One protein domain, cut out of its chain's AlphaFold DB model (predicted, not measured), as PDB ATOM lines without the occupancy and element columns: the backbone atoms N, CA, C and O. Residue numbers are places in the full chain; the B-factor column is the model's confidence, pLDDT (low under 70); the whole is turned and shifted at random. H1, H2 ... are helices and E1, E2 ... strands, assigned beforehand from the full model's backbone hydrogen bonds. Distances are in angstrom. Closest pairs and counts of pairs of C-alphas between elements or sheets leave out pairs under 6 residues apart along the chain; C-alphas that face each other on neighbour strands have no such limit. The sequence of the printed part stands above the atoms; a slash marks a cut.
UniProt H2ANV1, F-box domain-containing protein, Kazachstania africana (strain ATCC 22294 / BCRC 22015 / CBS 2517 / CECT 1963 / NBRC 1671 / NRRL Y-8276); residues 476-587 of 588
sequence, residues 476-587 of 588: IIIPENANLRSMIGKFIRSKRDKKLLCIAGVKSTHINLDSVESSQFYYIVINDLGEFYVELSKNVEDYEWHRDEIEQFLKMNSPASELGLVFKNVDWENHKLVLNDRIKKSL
ATOM      1  N   ILE A 476     208.016 158.197 201.067       88.94
ATOM      2  CA  ILE A 476     206.632 157.755 201.261       88.94
ATOM      3  C   ILE A 476     206.532 157.003 202.586       88.94
ATOM      4  O   ILE A 476     207.192 155.988 202.804       88.94
ATOM      5  N   ILE A 477     205.669 157.504 203.468       88.25
ATOM      6  CA  ILE A 477     205.354 156.888 204.755       88.25
ATOM      7  C   ILE A 477     203.867 156.571 204.783       88.25
ATOM      8  O   ILE A 477     203.026 157.450 204.581       88.25
ATOM      9  N   ILE A 478     203.550 155.312 205.074       86.50
ATOM     10  CA  ILE A 478     202.177 154.858 205.276       86.50
ATOM     11  C   ILE A 478     201.931 154.752 206.787       86.50
ATOM     12  O   ILE A 478     202.555 153.910 207.439       86.50
ATOM     13  N   PRO A 479     201.070 155.605 207.373       85.75
ATOM     14  CA  PRO A 479     200.871 155.653 208.812       85.75
ATOM     15  C   PRO A 479     200.084 154.438 209.322       85.75
ATOM     16  O   PRO A 479     199.224 153.865 208.639       85.75
ATOM     17  N   GLU A 480     200.356 154.064 210.570       82.44
ATOM     18  CA  GLU A 480     199.591 153.044 211.298       82.44
ATOM     19  C   GLU A 480     198.216 153.561 211.734       82.44
ATOM     20  O   GLU A 480     197.232 152.826 211.686       82.44
ATOM     21  N   ASN A 481     198.127 154.852 212.063       85.19
ATOM     22  CA  ASN A 481     196.881 155.512 212.435       85.19
ATOM     23  C   ASN A 481     195.861 155.479 211.278       85.19
ATOM     24  O   ASN A 481     196.119 156.005 210.191       85.19
ATOM     25  N   ALA A 482     194.684 154.899 211.534       84.25
ATOM     26  CA  ALA A 482     193.630 154.710 210.538       84.25
ATOM     27  C   ALA A 482     193.094 156.030 209.951       84.25
ATOM     28  O   ALA A 482     192.831 156.093 208.750       84.25
ATOM     29  N   ASN A 483     192.996 157.093 210.757       84.44
ATOM     30  CA  ASN A 483     192.512 158.398 210.300       84.44
ATOM     31  C   ASN A 483     193.492 159.021 209.303       84.44
ATOM     32  O   ASN A 483     193.085 159.436 208.219       84.44
ATOM     33  N   LEU A 484     194.792 159.010 209.614       85.94
ATOM     34  CA  LEU A 484     195.820 159.500 208.690       85.94
ATOM     35  C   LEU A 484     195.919 158.618 207.440       85.94
ATOM     36  O   LEU A 484     196.048 159.128 206.330       85.94
ATOM     37  N   ARG A 485     195.797 157.296 207.599       88.12
ATOM     38  CA  ARG A 485     195.810 156.349 206.478       88.12
ATOM     39  C   ARG A 485     194.635 156.572 205.527       88.12
ATOM     40  O   ARG A 485     194.807 156.424 204.322       88.12
ATOM     41  N   SER A 486     193.470 156.966 206.043       88.56
ATOM     42  CA  SER A 486     192.278 157.251 205.230       88.56
ATOM     43  C   SER A 486     192.454 158.427 204.260       88.56
ATOM     44  O   SER A 486     191.674 158.551 203.316       88.56
ATOM     45  N   MET A 487     193.467 159.276 204.472       90.19
ATOM     46  CA  MET A 487     193.791 160.390 203.578       90.19
ATOM     47  C   MET A 487     194.540 159.941 202.322       90.19
ATOM     48  O   MET A 487     194.501 160.636 201.310       90.19
ATOM     49  N   ILE A 488     195.221 158.795 202.367       93.00
ATOM     50  CA  ILE A 488     196.008 158.304 201.236       93.00
ATOM     51  C   ILE A 488     195.074 157.921 200.086       93.00
ATOM     52  O   ILE A 488     194.054 157.261 200.283       93.00
ATOM     53  N   GLY A 489     195.437 158.354 198.882       92.94
ATOM     54  CA  GLY A 489     194.656 158.201 197.661       92.94
ATOM     55  C   GLY A 489     193.618 159.298 197.433       92.94
ATOM     56  O   GLY A 489     192.992 159.300 196.377       92.94
ATOM     57  N   LYS A 490     193.413 160.228 198.376       94.81
ATOM     58  CA  LYS A 490     192.548 161.389 198.140       94.81
ATOM     59  C   LYS A 490     193.256 162.430 197.282       94.81
ATOM     60  O   LYS A 490     194.470 162.628 197.399       94.81
ATOM     61  N   PHE A 491     192.461 163.118 196.472       95.12
ATOM     62  CA  PHE A 491     192.904 164.281 195.723       95.12
ATOM     63  C   PHE A 491     192.749 165.554 196.554       95.12
ATOM     64  O   PHE A 491     191.800 165.700 197.321       95.12
ATOM     65  N   ILE A 492     193.698 166.465 196.389       94.69
ATOM     66  CA  ILE A 492     193.776 167.765 197.057       94.69
ATOM     67  C   ILE A 492     194.279 168.809 196.062       94.69
ATOM     68  O   ILE A 492     194.880 168.466 195.039       94.69
ATOM     69  N   ARG A 493     194.067 170.091 196.364       94.31
ATOM     70  CA  ARG A 493     194.545 171.198 195.531       94.31
ATOM     71  C   ARG A 493     195.643 171.972 196.248       94.31
ATOM     72  O   ARG A 493     195.539 172.286 197.432       94.31
ATOM     73  N   SER A 494     196.718 172.293 195.538       91.38
ATOM     74  CA  SER A 494     197.754 173.187 196.058       91.38
ATOM     75  C   SER A 494     197.210 174.613 196.159       91.38
ATOM     76  O   SER A 494     196.707 175.165 195.181       91.38
ATOM     77  N   LYS A 495     197.351 175.268 197.318       90.69
ATOM     78  CA  LYS A 495     196.936 176.675 197.475       90.69
ATOM     79  C   LYS A 495     197.802 177.635 196.664       90.69
ATOM     80  O   LYS A 495     197.343 178.728 196.340       90.69
ATOM     81  N   ARG A 496     199.045 177.246 196.358       85.62
ATOM     82  CA  ARG A 496     200.038 178.098 195.692       85.62
ATOM     83  C   ARG A 496     199.768 178.248 194.199       85.62
ATOM     84  O   ARG A 496     199.845 179.355 193.683       85.62
ATOM     85  N   ASP A 497     199.515 177.138 193.516       83.00
ATOM     86  CA  ASP A 497     199.403 177.082 192.054       83.00
ATOM     87  C   ASP A 497     198.109 176.420 191.570       83.00
ATOM     88  O   ASP A 497     197.930 176.241 190.369       83.00
ATOM     89  N   LYS A 498     197.193 176.089 192.491       87.19
ATOM     90  CA  LYS A 498     195.867 175.525 192.201       87.19
ATOM     91  C   LYS A 498     195.914 174.225 191.397       87.19
ATOM     92  O   LYS A 498     194.924 173.854 190.767       87.19
ATOM     93  N   LYS A 499     197.026 173.493 191.458       86.69
ATOM     94  CA  LYS A 499     197.159 172.190 190.806       86.69
ATOM     95  C   LYS A 499     196.561 171.066 191.628       86.69
ATOM     96  O   LYS A 499     196.574 171.114 192.860       86.69
ATOM     97  N   LEU A 500     196.061 170.067 190.910       91.56
ATOM     98  CA  LEU A 500     195.515 168.838 191.459       91.56
ATOM     99  C   LEU A 500     196.651 167.884 191.840       91.56
ATOM    100  O   LEU A 500     197.553 167.641 191.043       91.56
ATOM    101  N   LEU A 501     196.592 167.347 193.054       93.00
ATOM    102  CA  LEU A 501     197.595 166.458 193.631       93.00
ATOM    103  C   LEU A 501     196.908 165.264 194.282       93.00
ATOM    104  O   LEU A 501     195.804 165.401 194.803       93.00
ATOM    105  N   CYS A 502     197.574 164.114 194.322       94.12
ATOM    106  CA  CYS A 502     197.099 162.941 195.054       94.12
ATOM    107  C   CYS A 502     198.014 162.643 196.249       94.12
ATOM    108  O   CYS A 502     199.237 162.658 196.125       94.12
ATOM    109  N   ILE A 503     197.436 162.342 197.413       94.88
ATOM    110  CA  ILE A 503     198.200 162.005 198.623       94.88
ATOM    111  C   ILE A 503     198.706 160.565 198.525       94.88
ATOM    112  O   ILE A 503     197.908 159.634 198.554       94.88
ATOM    113  N   ALA A 504     200.021 160.369 198.474       93.62
ATOM    114  CA  ALA A 504     200.684 159.062 198.446       93.62
ATOM    115  C   ALA A 504     201.194 158.599 199.822       93.62
ATOM    116  O   ALA A 504     201.320 157.401 200.067       93.62
ATOM    117  N   GLY A 505     201.459 159.530 200.741       92.31
ATOM    118  CA  GLY A 505     201.907 159.223 202.099       92.31
ATOM    119  C   GLY A 505     201.676 160.374 203.074       92.31
ATOM    120  O   GLY A 505     201.375 161.498 202.670       92.31
ATOM    121  N   VAL A 506     201.813 160.095 204.372       91.12
ATOM    122  CA  VAL A 506     201.593 161.075 205.446       91.12
ATOM    123  C   VAL A 506     202.659 160.927 206.529       91.12
ATOM    124  O   VAL A 506     202.894 159.828 207.031       91.12
ATOM    125  N   LYS A 507     203.269 162.047 206.934       86.50
ATOM    126  CA  LYS A 507     204.250 162.118 208.026       86.50
ATOM    127  C   LYS A 507     203.807 163.124 209.088       86.50
ATOM    128  O   LYS A 507     203.689 164.313 208.801       86.50
ATOM    129  N   SER A 508     203.609 162.663 210.322       78.31
ATOM    130  CA  SER A 508     203.356 163.536 211.481       78.31
ATOM    131  C   SER A 508     204.670 164.074 212.059       78.31
ATOM    132  O   SER A 508     205.657 163.338 212.120       78.31
ATOM    133  N   THR A 509     204.698 165.336 212.502       67.19
ATOM    134  CA  THR A 509     205.834 165.904 213.260       67.19
ATOM    135  C   THR A 509     205.814 165.557 214.743       67.19
ATOM    136  O   THR A 509     206.840 165.700 215.405       67.19
ATOM    137  N   HIS A 510     204.675 165.108 215.276       60.91
ATOM    138  CA  HIS A 510     204.511 164.801 216.695       60.91
ATOM    139  C   HIS A 510     204.303 163.303 216.920       60.91
ATOM    140  O   HIS A 510     203.506 162.661 216.236       60.91
ATOM    141  N   ILE A 511     205.039 162.771 217.901       54.44
ATOM    142  CA  ILE A 511     205.056 161.355 218.303       54.44
ATOM    143  C   ILE A 511     203.787 160.974 219.099       54.44
ATOM    144  O   ILE A 511     203.434 159.801 219.149       54.44
ATOM    145  N   ASN A 512     203.044 161.949 219.642       47.62
ATOM    146  CA  ASN A 512     201.797 161.704 220.377       47.62
ATOM    147  C   ASN A 512     200.574 161.962 219.483       47.62
ATOM    148  O   ASN A 512     200.322 163.091 219.066       47.62
ATOM    149  N   LEU A 513     199.839 160.888 219.187       49.72
ATOM    150  CA  LEU A 513     198.788 160.783 218.165       49.72
ATOM    151  C   LEU A 513     197.366 161.127 218.652       49.72
ATOM    152  O   LEU A 513     196.415 160.939 217.896       49.72
ATOM    153  N   ASP A 514     197.204 161.653 219.866       50.56
ATOM    154  CA  ASP A 514     195.877 161.736 220.498       50.56
ATOM    155  C   ASP A 514     195.129 163.062 220.266       50.56
ATOM    156  O   ASP A 514     193.976 163.193 220.665       50.56
ATOM    157  N   SER A 515     195.728 164.046 219.582       49.34
ATOM    158  CA  SER A 515     195.019 165.275 219.187       49.34
ATOM    159  C   SER A 515     195.320 165.677 217.739       49.34
ATOM    160  O   SER A 515     196.398 166.160 217.382       49.34
ATOM    161  N   VAL A 516     194.324 165.460 216.879       51.62
ATOM    162  CA  VAL A 516     194.331 165.819 215.448       51.62
ATOM    163  C   VAL A 516     194.252 167.343 215.248       51.62
ATOM    164  O   VAL A 516     194.608 167.850 214.192       51.62
ATOM    165  N   GLU A 517     193.841 168.097 216.272       51.72
ATOM    166  CA  GLU A 517     193.481 169.514 216.131       51.72
ATOM    167  C   GLU A 517     194.670 170.494 216.134       51.72
ATOM    168  O   GLU A 517     194.503 171.649 215.750       51.72
ATOM    169  N   SER A 518     195.883 170.060 216.497       49.06
ATOM    170  CA  SER A 518     197.057 170.952 216.589       49.06
ATOM    171  C   SER A 518     198.349 170.411 215.968       49.06
ATOM    172  O   SER A 518     199.392 171.063 216.057       49.06
ATOM    173  N   SER A 519     198.325 169.237 215.335       55.22
ATOM    174  CA  SER A 519     199.523 168.630 214.745       55.22
ATOM    175  C   SER A 519     199.701 169.061 213.285       55.22
ATOM    176  O   SER A 519     198.868 168.792 212.424       55.22
ATOM    177  N   GLN A 520     200.810 169.744 212.982       71.62
ATOM    178  CA  GLN A 520     201.242 169.934 211.597       71.62
ATOM    179  C   GLN A 520     201.700 168.579 211.045       71.62
ATOM    180  O   GLN A 520     202.482 167.870 211.673       71.62
ATOM    181  N   PHE A 521     201.227 168.208 209.863       83.75
ATOM    182  CA  PHE A 521     201.694 167.009 209.180       83.75
ATOM    183  C   PHE A 521     202.044 167.333 207.733       83.75
ATOM    184  O   PHE A 521     201.583 168.319 207.150       83.75
ATOM    185  N   TYR A 522     202.922 166.510 207.180       89.94
ATOM    186  CA  TYR A 522     203.374 166.604 205.807       89.94
ATOM    187  C   TYR A 522     202.670 165.541 204.980       89.94
ATOM    188  O   TYR A 522     202.645 164.365 205.357       89.94
ATOM    189  N   TYR A 523     202.132 165.957 203.844       92.75
ATOM    190  CA  TYR A 523     201.716 165.048 202.797       92.75
ATOM    191  C   TYR A 523     202.900 164.769 201.881       92.75
ATOM    192  O   TYR A 523     203.613 165.685 201.474       92.75
ATOM    193  N   ILE A 524     203.087 163.502 201.538       93.88
ATOM    194  CA  ILE A 524     203.848 163.128 200.352       93.88
ATOM    195  C   ILE A 524     202.827 163.025 199.232       93.88
ATOM    196  O   ILE A 524     201.904 162.211 199.317       93.88
ATOM    197  N   VAL A 525     202.951 163.888 198.234       92.75
ATOM    198  CA  VAL A 525     201.977 164.051 197.155       92.75
ATOM    199  C   VAL A 525     202.599 163.688 195.818       92.75
ATOM    200  O   VAL A 525     203.806 163.829 195.644       92.75
ATOM    201  N   ILE A 526     201.765 163.236 194.887       91.25
ATOM    202  CA  ILE A 526     202.112 163.007 193.485       91.25
ATOM    203  C   ILE A 526     201.311 163.967 192.602       91.25
ATOM    204  O   ILE A 526     200.107 164.151 192.817       91.25
ATOM    205  N   ASN A 527     201.983 164.610 191.645       87.75
ATOM    206  CA  ASN A 527     201.345 165.500 190.672       87.75
ATOM    207  C   ASN A 527     200.877 164.756 189.407       87.75
ATOM    208  O   ASN A 527     201.017 163.541 189.269       87.75
ATOM    209  N   ASP A 528     200.301 165.507 188.477       81.06
ATOM    210  CA  ASP A 528     199.825 165.038 187.174       81.06
ATOM    211  C   ASP A 528     200.945 164.563 186.229       81.06
ATOM    212  O   ASP A 528     200.661 163.865 185.260       81.06
ATOM    213  N   LEU A 529     202.208 164.874 186.535       77.19
ATOM    214  CA  LEU A 529     203.400 164.365 185.840       77.19
ATOM    215  C   LEU A 529     204.021 163.128 186.512       77.19
ATOM    216  O   LEU A 529     205.033 162.604 186.037       77.19
ATOM    217  N   GLY A 530     203.449 162.673 187.628       80.50
ATOM    218  CA  GLY A 530     203.943 161.528 188.384       80.50
ATOM    219  C   GLY A 530     205.165 161.809 189.265       80.50
ATOM    220  O   GLY A 530     205.844 160.869 189.659       80.50
ATOM    221  N   GLU A 531     205.474 163.074 189.569       81.44
ATOM    222  CA  GLU A 531     206.581 163.461 190.456       81.44
ATOM    223  C   GLU A 531     206.119 163.470 191.924       81.44
ATOM    224  O   GLU A 531     205.112 164.105 192.255       81.44
ATOM    225  N   PHE A 532     206.882 162.825 192.817       87.62
ATOM    226  CA  PHE A 532     206.661 162.917 194.262       87.62
ATOM    227  C   PHE A 532     207.360 164.121 194.884       87.62
ATOM    228  O   PHE A 532     208.527 164.398 194.608       87.62
ATOM    229  N   TYR A 533     206.680 164.786 195.812       88.25
ATOM    230  CA  TYR A 533     207.289 165.791 196.677       88.25
ATOM    231  C   TYR A 533     206.533 165.926 197.997       88.25
ATOM    232  O   TYR A 533     205.472 165.337 198.211       88.25
ATOM    233  N   VAL A 534     207.124 166.685 198.915       90.75
ATOM    234  CA  VAL A 534     206.589 166.901 200.257       90.75
ATOM    235  C   VAL A 534     205.880 168.249 200.306       90.75
ATOM    236  O   VAL A 534     206.477 169.273 199.981       90.75
ATOM    237  N   GLU A 535     204.632 168.250 200.765       90.62
ATOM    238  CA  GLU A 535     203.823 169.451 200.947       90.62
ATOM    239  C   GLU A 535     203.291 169.527 202.383       90.62
ATOM    240  O   GLU A 535     202.945 168.520 203.006       90.62
ATOM    241  N   LEU A 536     203.233 170.734 202.942       89.88
ATOM    242  CA  LEU A 536     202.656 170.948 204.270       89.88
ATOM    243  C   LEU A 536     201.128 170.884 204.187       89.88
ATOM    244  O   LEU A 536     200.541 171.527 203.320       89.88
ATOM    245  N   SER A 537     200.463 170.221 205.138       88.62
ATOM    246  CA  SER A 537     198.992 170.112 205.141       88.62
ATOM    247  C   SER A 537     198.271 171.468 205.108       88.62
ATOM    248  O   SER A 537     197.209 171.604 204.514       88.62
ATOM    249  N   LYS A 538     198.881 172.523 205.663       88.69
ATOM    250  CA  LYS A 538     198.340 173.893 205.614       88.69
ATOM    251  C   LYS A 538     198.367 174.533 204.217       88.69
ATOM    252  O   LYS A 538     197.592 175.456 203.964       88.69
ATOM    253  N   ASN A 539     199.260 174.080 203.335       90.56
ATOM    254  CA  ASN A 539     199.472 174.632 201.993       90.56
ATOM    255  C   ASN A 539     198.544 174.009 200.942       90.56
ATOM    256  O   ASN A 539     198.597 174.389 199.773       90.56
ATOM    257  N   VAL A 540     197.688 173.079 201.354       92.06
ATOM    258  CA  VAL A 540     196.731 172.404 200.484       92.06
ATOM    259  C   VAL A 540     195.309 172.667 200.960       92.06
ATOM    260  O   VAL A 540     195.077 173.079 202.101       92.06
ATOM    261  N   GLU A 541     194.365 172.511 200.050       93.56
ATOM    262  CA  GLU A 541     192.929 172.601 200.290       93.56
ATOM    263  C   GLU A 541     192.243 171.335 199.775       93.56
ATOM    264  O   GLU A 541     192.752 170.669 198.866       93.56
ATOM    265  N   ASP A 542     191.109 170.996 200.383       90.06
ATOM    266  CA  ASP A 542     190.296 169.875 199.930       90.06
ATOM    267  C   ASP A 542     189.819 170.127 198.497       90.06
ATOM    268  O   ASP A 542     189.503 171.254 198.108       90.06
ATOM    269  N   TYR A 543     189.798 169.063 197.706       92.81
ATOM    270  CA  TYR A 543     189.359 169.101 196.322       92.81
ATOM    271  C   TYR A 543     188.001 168.411 196.190       92.81
ATOM    272  O   TYR A 543     187.824 167.277 196.643       92.81
ATOM    273  N   GLU A 544     187.045 169.095 195.564       91.38
ATOM    274  CA  GLU A 544     185.768 168.496 195.192       91.38
ATOM    275  C   GLU A 544     185.972 167.567 193.993       91.38
ATOM    276  O   GLU A 544     186.605 167.927 193.006       91.38
ATOM    277  N   TRP A 545     185.464 166.340 194.088       89.88
ATOM    278  CA  TRP A 545     185.720 165.308 193.092       89.88
ATOM    279  C   TRP A 545     185.077 165.645 191.737       89.88
ATOM    280  O   TRP A 545     183.891 165.397 191.520       89.88
ATOM    281  N   HIS A 546     185.877 166.143 190.790       92.50
ATOM    282  CA  HIS A 546     185.481 166.249 189.384       92.50
ATOM    283  C   HIS A 546     186.136 165.154 188.548       92.50
ATOM    284  O   HIS A 546     187.363 165.070 188.458       92.50
ATOM    285  N   ARG A 547     185.295 164.324 187.917       89.94
ATOM    286  CA  ARG A 547     185.728 163.182 187.103       89.94
ATOM    287  C   ARG A 547     186.693 163.609 186.000       89.94
ATOM    288  O   ARG A 547     187.771 163.041 185.925       89.94
ATOM    289  N   ASP A 548     186.351 164.629 185.218       89.56
ATOM    290  CA  ASP A 548     187.136 165.039 184.044       89.56
ATOM    291  C   ASP A 548     188.566 165.477 184.401       89.56
ATOM    292  O   ASP A 548     189.522 165.058 183.749       89.56
ATOM    293  N   GLU A 549     188.736 166.254 185.478       90.44
ATOM    294  CA  GLU A 549     190.058 166.668 185.976       90.44
ATOM    295  C   GLU A 549     190.877 165.465 186.483       90.44
ATOM    296  O   GLU A 549     192.089 165.407 186.281       90.44
ATOM    297  N   ILE A 550     190.230 164.470 187.101       90.62
ATOM    298  CA  ILE A 550     190.896 163.244 187.572       90.62
ATOM    299  C   ILE A 550     191.274 162.343 186.398       90.62
ATOM    300  O   ILE A 550     192.381 161.813 186.367       90.62
ATOM    301  N   GLU A 551     190.399 162.183 185.406       89.62
ATOM    302  CA  GLU A 551     190.745 161.465 184.178       89.62
ATOM    303  C   GLU A 551     191.921 162.137 183.472       89.62
ATOM    304  O   GLU A 551     192.830 161.453 183.008       89.62
ATOM    305  N   GLN A 552     191.946 163.471 183.422       86.38
ATOM    306  CA  GLN A 552     193.074 164.212 182.872       86.38
ATOM    307  C   GLN A 552     194.350 163.975 183.690       86.38
ATOM    308  O   GLN A 552     195.387 163.677 183.102       86.38
ATOM    309  N   PHE A 553     194.280 164.023 185.023       88.31
ATOM    310  CA  PHE A 553     195.406 163.707 185.907       88.31
ATOM    311  C   PHE A 553     195.968 162.302 185.645       88.31
ATOM    312  O   PHE A 553     197.182 162.121 185.551       88.31
ATOM    313  N   LEU A 554     195.092 161.302 185.503       87.50
ATOM    314  CA  LEU A 554     195.473 159.909 185.254       87.50
ATOM    315  C   LEU A 554     196.042 159.708 183.848       87.50
ATOM    316  O   LEU A 554     197.021 158.979 183.687       87.50
ATOM    317  N   LYS A 555     195.463 160.372 182.840       82.38
ATOM    318  CA  LYS A 555     195.962 160.361 181.460       82.38
ATOM    319  C   LYS A 555     197.342 160.994 181.370       82.38
ATOM    320  O   LYS A 555     198.214 160.398 180.762       82.38
ATOM    321  N   MET A 556     197.564 162.139 182.018       78.31
ATOM    322  CA  MET A 556     198.879 162.796 182.053       78.31
ATOM    323  C   MET A 556     199.928 161.965 182.806       78.31
ATOM    324  O   MET A 556     201.103 161.978 182.448       78.31
ATOM    325  N   ASN A 557     199.495 161.172 183.789       77.12
ATOM    326  CA  ASN A 557     200.349 160.211 184.483       77.12
ATOM    327  C   ASN A 557     200.722 158.974 183.626       77.12
ATOM    328  O   ASN A 557     201.676 158.267 183.963       77.12
ATOM    329  N   SER A 558     200.017 158.685 182.527       62.00
ATOM    330  CA  SER A 558     200.320 157.579 181.599       62.00
ATOM    331  C   SER A 558     201.058 158.126 180.365       62.00
ATOM    332  O   SER A 558     200.456 158.944 179.676       62.00
ATOM    333  N   PRO A 559     202.329 157.783 180.034       53.84
ATOM    334  CA  PRO A 559     203.135 156.586 180.310       53.84
ATOM    335  C   PRO A 559     204.368 156.926 181.168       53.84
ATOM    336  O   PRO A 559     205.448 157.211 180.647       53.84
ATOM    337  N   ALA A 560     204.235 156.954 182.491       55.16
ATOM    338  CA  ALA A 560     205.392 157.073 183.391       55.16
ATOM    339  C   ALA A 560     205.055 156.745 184.850       55.16
ATOM    340  O   ALA A 560     205.865 157.030 185.732       55.16
ATOM    341  N   SER A 561     203.846 156.246 185.128       61.62
ATOM    342  CA  SER A 561     203.270 156.510 186.434       61.62
ATOM    343  C   SER A 561     203.912 155.703 187.551       61.62
ATOM    344  O   SER A 561     203.674 154.505 187.720       61.62
ATOM    345  N   GLU A 562     204.626 156.420 188.409       77.88
ATOM    346  CA  GLU A 562     204.997 155.944 189.731       77.88
ATOM    347  C   GLU A 562     203.757 155.776 190.644       77.88
ATOM    348  O   GLU A 562     203.882 155.233 191.741       77.88
ATOM    349  N   LEU A 563     202.535 156.132 190.188       85.69
ATOM    350  CA  LEU A 563     201.284 155.836 190.905       85.69
ATOM    351  C   LEU A 563     201.165 154.350 191.228       85.69
ATOM    352  O   LEU A 563     200.717 154.019 192.321       85.69
ATOM    353  N   GLY A 564     201.579 153.460 190.320       87.12
ATOM    354  CA  GLY A 564     201.508 152.011 190.529       87.12
ATOM    355  C   GLY A 564     202.351 151.498 191.696       87.12
ATOM    356  O   GLY A 564     202.061 150.438 192.251       87.12
ATOM    357  N   LEU A 565     203.346 152.278 192.132       87.44
ATOM    358  CA  LEU A 565     204.136 151.969 193.324       87.44
ATOM    359  C   LEU A 565     203.291 152.043 194.602       87.44
ATOM    360  O   LEU A 565     203.577 151.360 195.581       87.44
ATOM    361  N   VAL A 566     202.225 152.844 194.601       89.81
ATOM    362  CA  VAL A 566     201.374 153.033 195.783       89.81
ATOM    363  C   VAL A 566     199.963 152.505 195.570       89.81
ATOM    364  O   VAL A 566     199.369 151.911 196.472       89.81
ATOM    365  N   PHE A 567     199.427 152.681 194.370       91.44
ATOM    366  CA  PHE A 567     198.024 152.491 194.050       91.44
ATOM    367  C   PHE A 567     197.810 151.365 193.039       91.44
ATOM    368  O   PHE A 567     198.691 151.011 192.264       91.44
ATOM    369  N   LYS A 568     196.609 150.789 193.051       89.25
ATOM    370  CA  LYS A 568     196.177 149.717 192.147       89.25
ATOM    371  C   LYS A 568     195.235 150.227 191.064       89.25
ATOM    372  O   LYS A 568     195.368 149.828 189.911       89.25
ATOM    373  N   ASN A 569     194.265 151.043 191.459       89.62
ATOM    374  CA  ASN A 569     193.188 151.551 190.622       89.62
ATOM    375  C   ASN A 569     192.482 152.733 191.306       89.62
ATOM    376  O   ASN A 569     192.747 153.051 192.469       89.62
ATOM    377  N   VAL A 570     191.569 153.362 190.568       91.12
ATOM    378  CA  VAL A 570     190.649 154.381 191.083       91.12
ATOM    379  C   VAL A 570     189.405 153.699 191.641       91.12
ATOM    380  O   VAL A 570     188.831 152.815 191.005       91.12
ATOM    381  N   ASP A 571     188.984 154.134 192.820       91.69
ATOM    382  CA  ASP A 571     187.685 153.841 193.405       91.69
ATOM    383  C   ASP A 571     186.776 155.051 193.178       91.69
ATOM    384  O   ASP A 571     186.811 156.038 193.919       91.69
ATOM    385  N   TRP A 572     186.012 154.979 192.085       90.50
ATOM    386  CA  TRP A 572     185.100 156.040 191.661       90.50
ATOM    387  C   TRP A 572     183.932 156.237 192.628       90.50
ATOM    388  O   TRP A 572     183.380 157.329 192.670       90.50
ATOM    389  N   GLU A 573     183.565 155.217 193.405       90.31
ATOM    390  CA  GLU A 573     182.458 155.295 194.363       90.31
ATOM    391  C   GLU A 573     182.893 155.992 195.654       90.31
ATOM    392  O   GLU A 573     182.159 156.812 196.200       90.31
ATOM    393  N   ASN A 574     184.112 155.708 196.125       89.56
ATOM    394  CA  ASN A 574     184.655 156.286 197.359       89.56
ATOM    395  C   ASN A 574     185.585 157.485 197.127       89.56
ATOM    396  O   ASN A 574     186.277 157.901 198.061       89.56
ATOM    397  N   HIS A 575     185.622 158.021 195.905       91.81
ATOM    398  CA  HIS A 575     186.373 159.222 195.535       91.81
ATOM    399  C   HIS A 575     187.848 159.182 195.985       91.81
ATOM    400  O   HIS A 575     188.357 160.121 196.607       91.81
ATOM    401  N   LYS A 576     188.556 158.081 195.692       92.88
ATOM    402  CA  LYS A 576     189.984 157.932 196.028       92.88
ATOM    403  C   LYS A 576     190.716 156.918 195.153       92.88
ATOM    404  O   LYS A 576     190.108 156.065 194.518       92.88
ATOM    405  N   LEU A 577     192.044 156.952 195.187       92.81
ATOM    406  CA  LEU A 577     192.894 155.873 194.687       92.81
ATOM    407  C   LEU A 577     193.069 154.779 195.749       92.81
ATOM    408  O   LEU A 577     193.251 155.048 196.937       92.81
ATOM    409  N   VAL A 578     193.029 153.519 195.319       92.31
ATOM    410  CA  VAL A 578     193.131 152.355 196.207       92.31
ATOM    411  C   VAL A 578     194.576 151.899 196.304       92.31
ATOM    412  O   VAL A 578     195.220 151.689 195.281       92.31
ATOM    413  N   LEU A 579     195.065 151.660 197.523       91.69
ATOM    414  CA  LEU A 579     196.396 151.090 197.753       91.69
ATOM    415  C   LEU A 579     196.585 149.734 197.051       91.69
ATOM    416  O   LEU A 579     195.672 148.895 197.044       91.69
ATOM    417  N   ASN A 580     197.784 149.500 196.518       89.56
ATOM    418  CA  ASN A 580     198.167 148.208 195.955       89.56
ATOM    419  C   ASN A 580     198.337 147.126 197.033       89.56
ATOM    420  O   ASN A 580     198.401 147.390 198.239       89.56
ATOM    421  N   ASP A 581     198.351 145.873 196.583       85.81
ATOM    422  CA  ASP A 581     198.350 144.723 197.484       85.81
ATOM    423  C   ASP A 581     199.705 144.570 198.201       85.81
ATOM    424  O   ASP A 581     199.735 144.097 199.338       85.81
ATOM    425  N   ARG A 582     200.804 145.049 197.596       84.12
ATOM    426  CA  ARG A 582     202.144 145.089 198.208       84.12
ATOM    427  C   ARG A 582     202.168 145.982 199.450       84.12
ATOM    428  O   ARG A 582     202.614 145.545 200.511       84.12
ATOM    429  N   ILE A 583     201.611 147.192 199.357       85.75
ATOM    430  CA  ILE A 583     201.497 148.102 200.503       85.75
ATOM    431  C   ILE A 583     200.516 147.555 201.532       85.75
ATOM    432  O   ILE A 583     200.866 147.489 202.707       85.75
ATOM    433  N   LYS A 584     199.316 147.121 201.127       85.38
ATOM    434  CA  LYS A 584     198.306 146.606 202.072       85.38
ATOM    435  C   LYS A 584     198.846 145.470 202.938       85.38
ATOM    436  O   LYS A 584     198.641 145.493 204.146       85.38
ATOM    437  N   LYS A 585     199.571 144.525 202.334       78.00
ATOM    438  CA  LYS A 585     200.173 143.386 203.043       78.00
ATOM    439  C   LYS A 585     201.359 143.776 203.926       78.00
ATOM    440  O   LYS A 585     201.654 143.064 204.869       78.00
ATOM    441  N   SER A 586     202.031 144.897 203.653       71.81
ATOM    442  CA  SER A 586     203.078 145.433 204.541       71.81
ATOM    443  C   SER A 586     202.525 146.110 205.807       71.81
ATOM    444  O   SER A 586     203.297 146.487 206.687       71.81
ATOM    445  N   LEU A 587     201.202 146.308 205.877       71.06
ATOM    446  CA  LEU A 587     200.490 146.929 207.001       71.06
ATOM    447  C   LEU A 587     199.722 145.919 207.867       71.06
ATOM    448  O   LEU A 587     199.183 146.325 208.898       71.06
TER     449      LEU A 587
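This is residues 476 to 587 of the 588 residues of the protein "F-box domain-containing protein" of Kazachstania africana (strain ATCC 22294 / BCRC 22015 / CBS 2517 / CECT 1963 / NBRC 1671 / NRRL Y-8276) (UniProt H2ANV1). Five antiparallel strands form a strongly twisted sheet, curled like part of a barrel but not closed; the small hairpin of E6 and E7 sits near its strands E1 and E2, with the short helix H4 beyond that hairpin, away from the sheet. The long link of residues 509 to 520 lies at one end of the longest axis and H2 at the other. The printed part has 112 residues, with four named helices and seven named strands in the order H1 E1 E2 E3 E4 E5 H2 H3 E6 E7 H4. The large sheet runs E4 E3 E2 E1 E5, and the class is mixed, helices and strands. The whole is compact, with a radius of gyration of the C-alphas of 13.6 A, and spans 40 by 35 by 25 A.

Start at H1, residues 482 to 485, which only grazes the five-stranded sheet with residues 484 to 485; the C-alphas of Leu 484 and Val 506 are 6.8 A apart. Next come E1, residues 491 to 494, E2, residues 500 to 508, E3, residues 521 to 526, and E4, residues 532 to 536, a meander, each strand the antiparallel neighbour of the one before. Look for N 492 and O 501 at 2.8 A between E1 and E2, N 522 and O 507 at 2.8 A between E2 and E3, and N 523 and O 535 at 2.8 A between E3 and E4. E2 bends by 69 degrees at residue 504, and its pairing is staggered: residues 500 to 502 pair with E1, residues 502 to 508 with E3. E5, residues 540 to 542, is antiparallel to E1, with N 493 and O 541 at 2.9 A; E4 and E5 are the edge strands. H2, residues 547 to 557, only grazes the sheet; its closest C-alpha to E2 is that of Phe 553, 7.6 A from that of Leu 500. H3, residues 562 to 565, also only grazes it, with the C-alphas of Ile 526 and Leu 563 7.7 A apart. E6, residues 567 to 571, and E7, residues 576 to 579, form an antiparallel hairpin, with N 568 and O 578 at 2.8 A. E7 and E2 are near each other, with 6 pairs of C-alphas within 10 A. H4, residues 581 to 585, is not on the large sheet; the C-alphas of Lys 568 and Asp 581 are 7.6 A apart. In H2 and H4 every O i to N i+4 pair is within hydrogen-bond range; H1 and H3 are too short for such a pair.

Find C-alpha 482 at (193.630, 154.710, 210.538), where H1 begins. E2 is the longest strand, 22.1 A from C-alpha 500 at (195.515, 168.838, 191.459) to C-alpha 508; E3 measures 16.2 A, E4 13.4 A and H2 15.1 A. H4 ends at C-alpha 585, (200.173, 143.386, 203.043).

The C-alphas farthest apart are those of Asp 514 and Pro 559, 41.2 A. The printed part has no cut, and the link from E2 to E3 is long. Mean pLDDT of the printed part is 83.6; residues 509 to 519 and 558 to 561 are under 70.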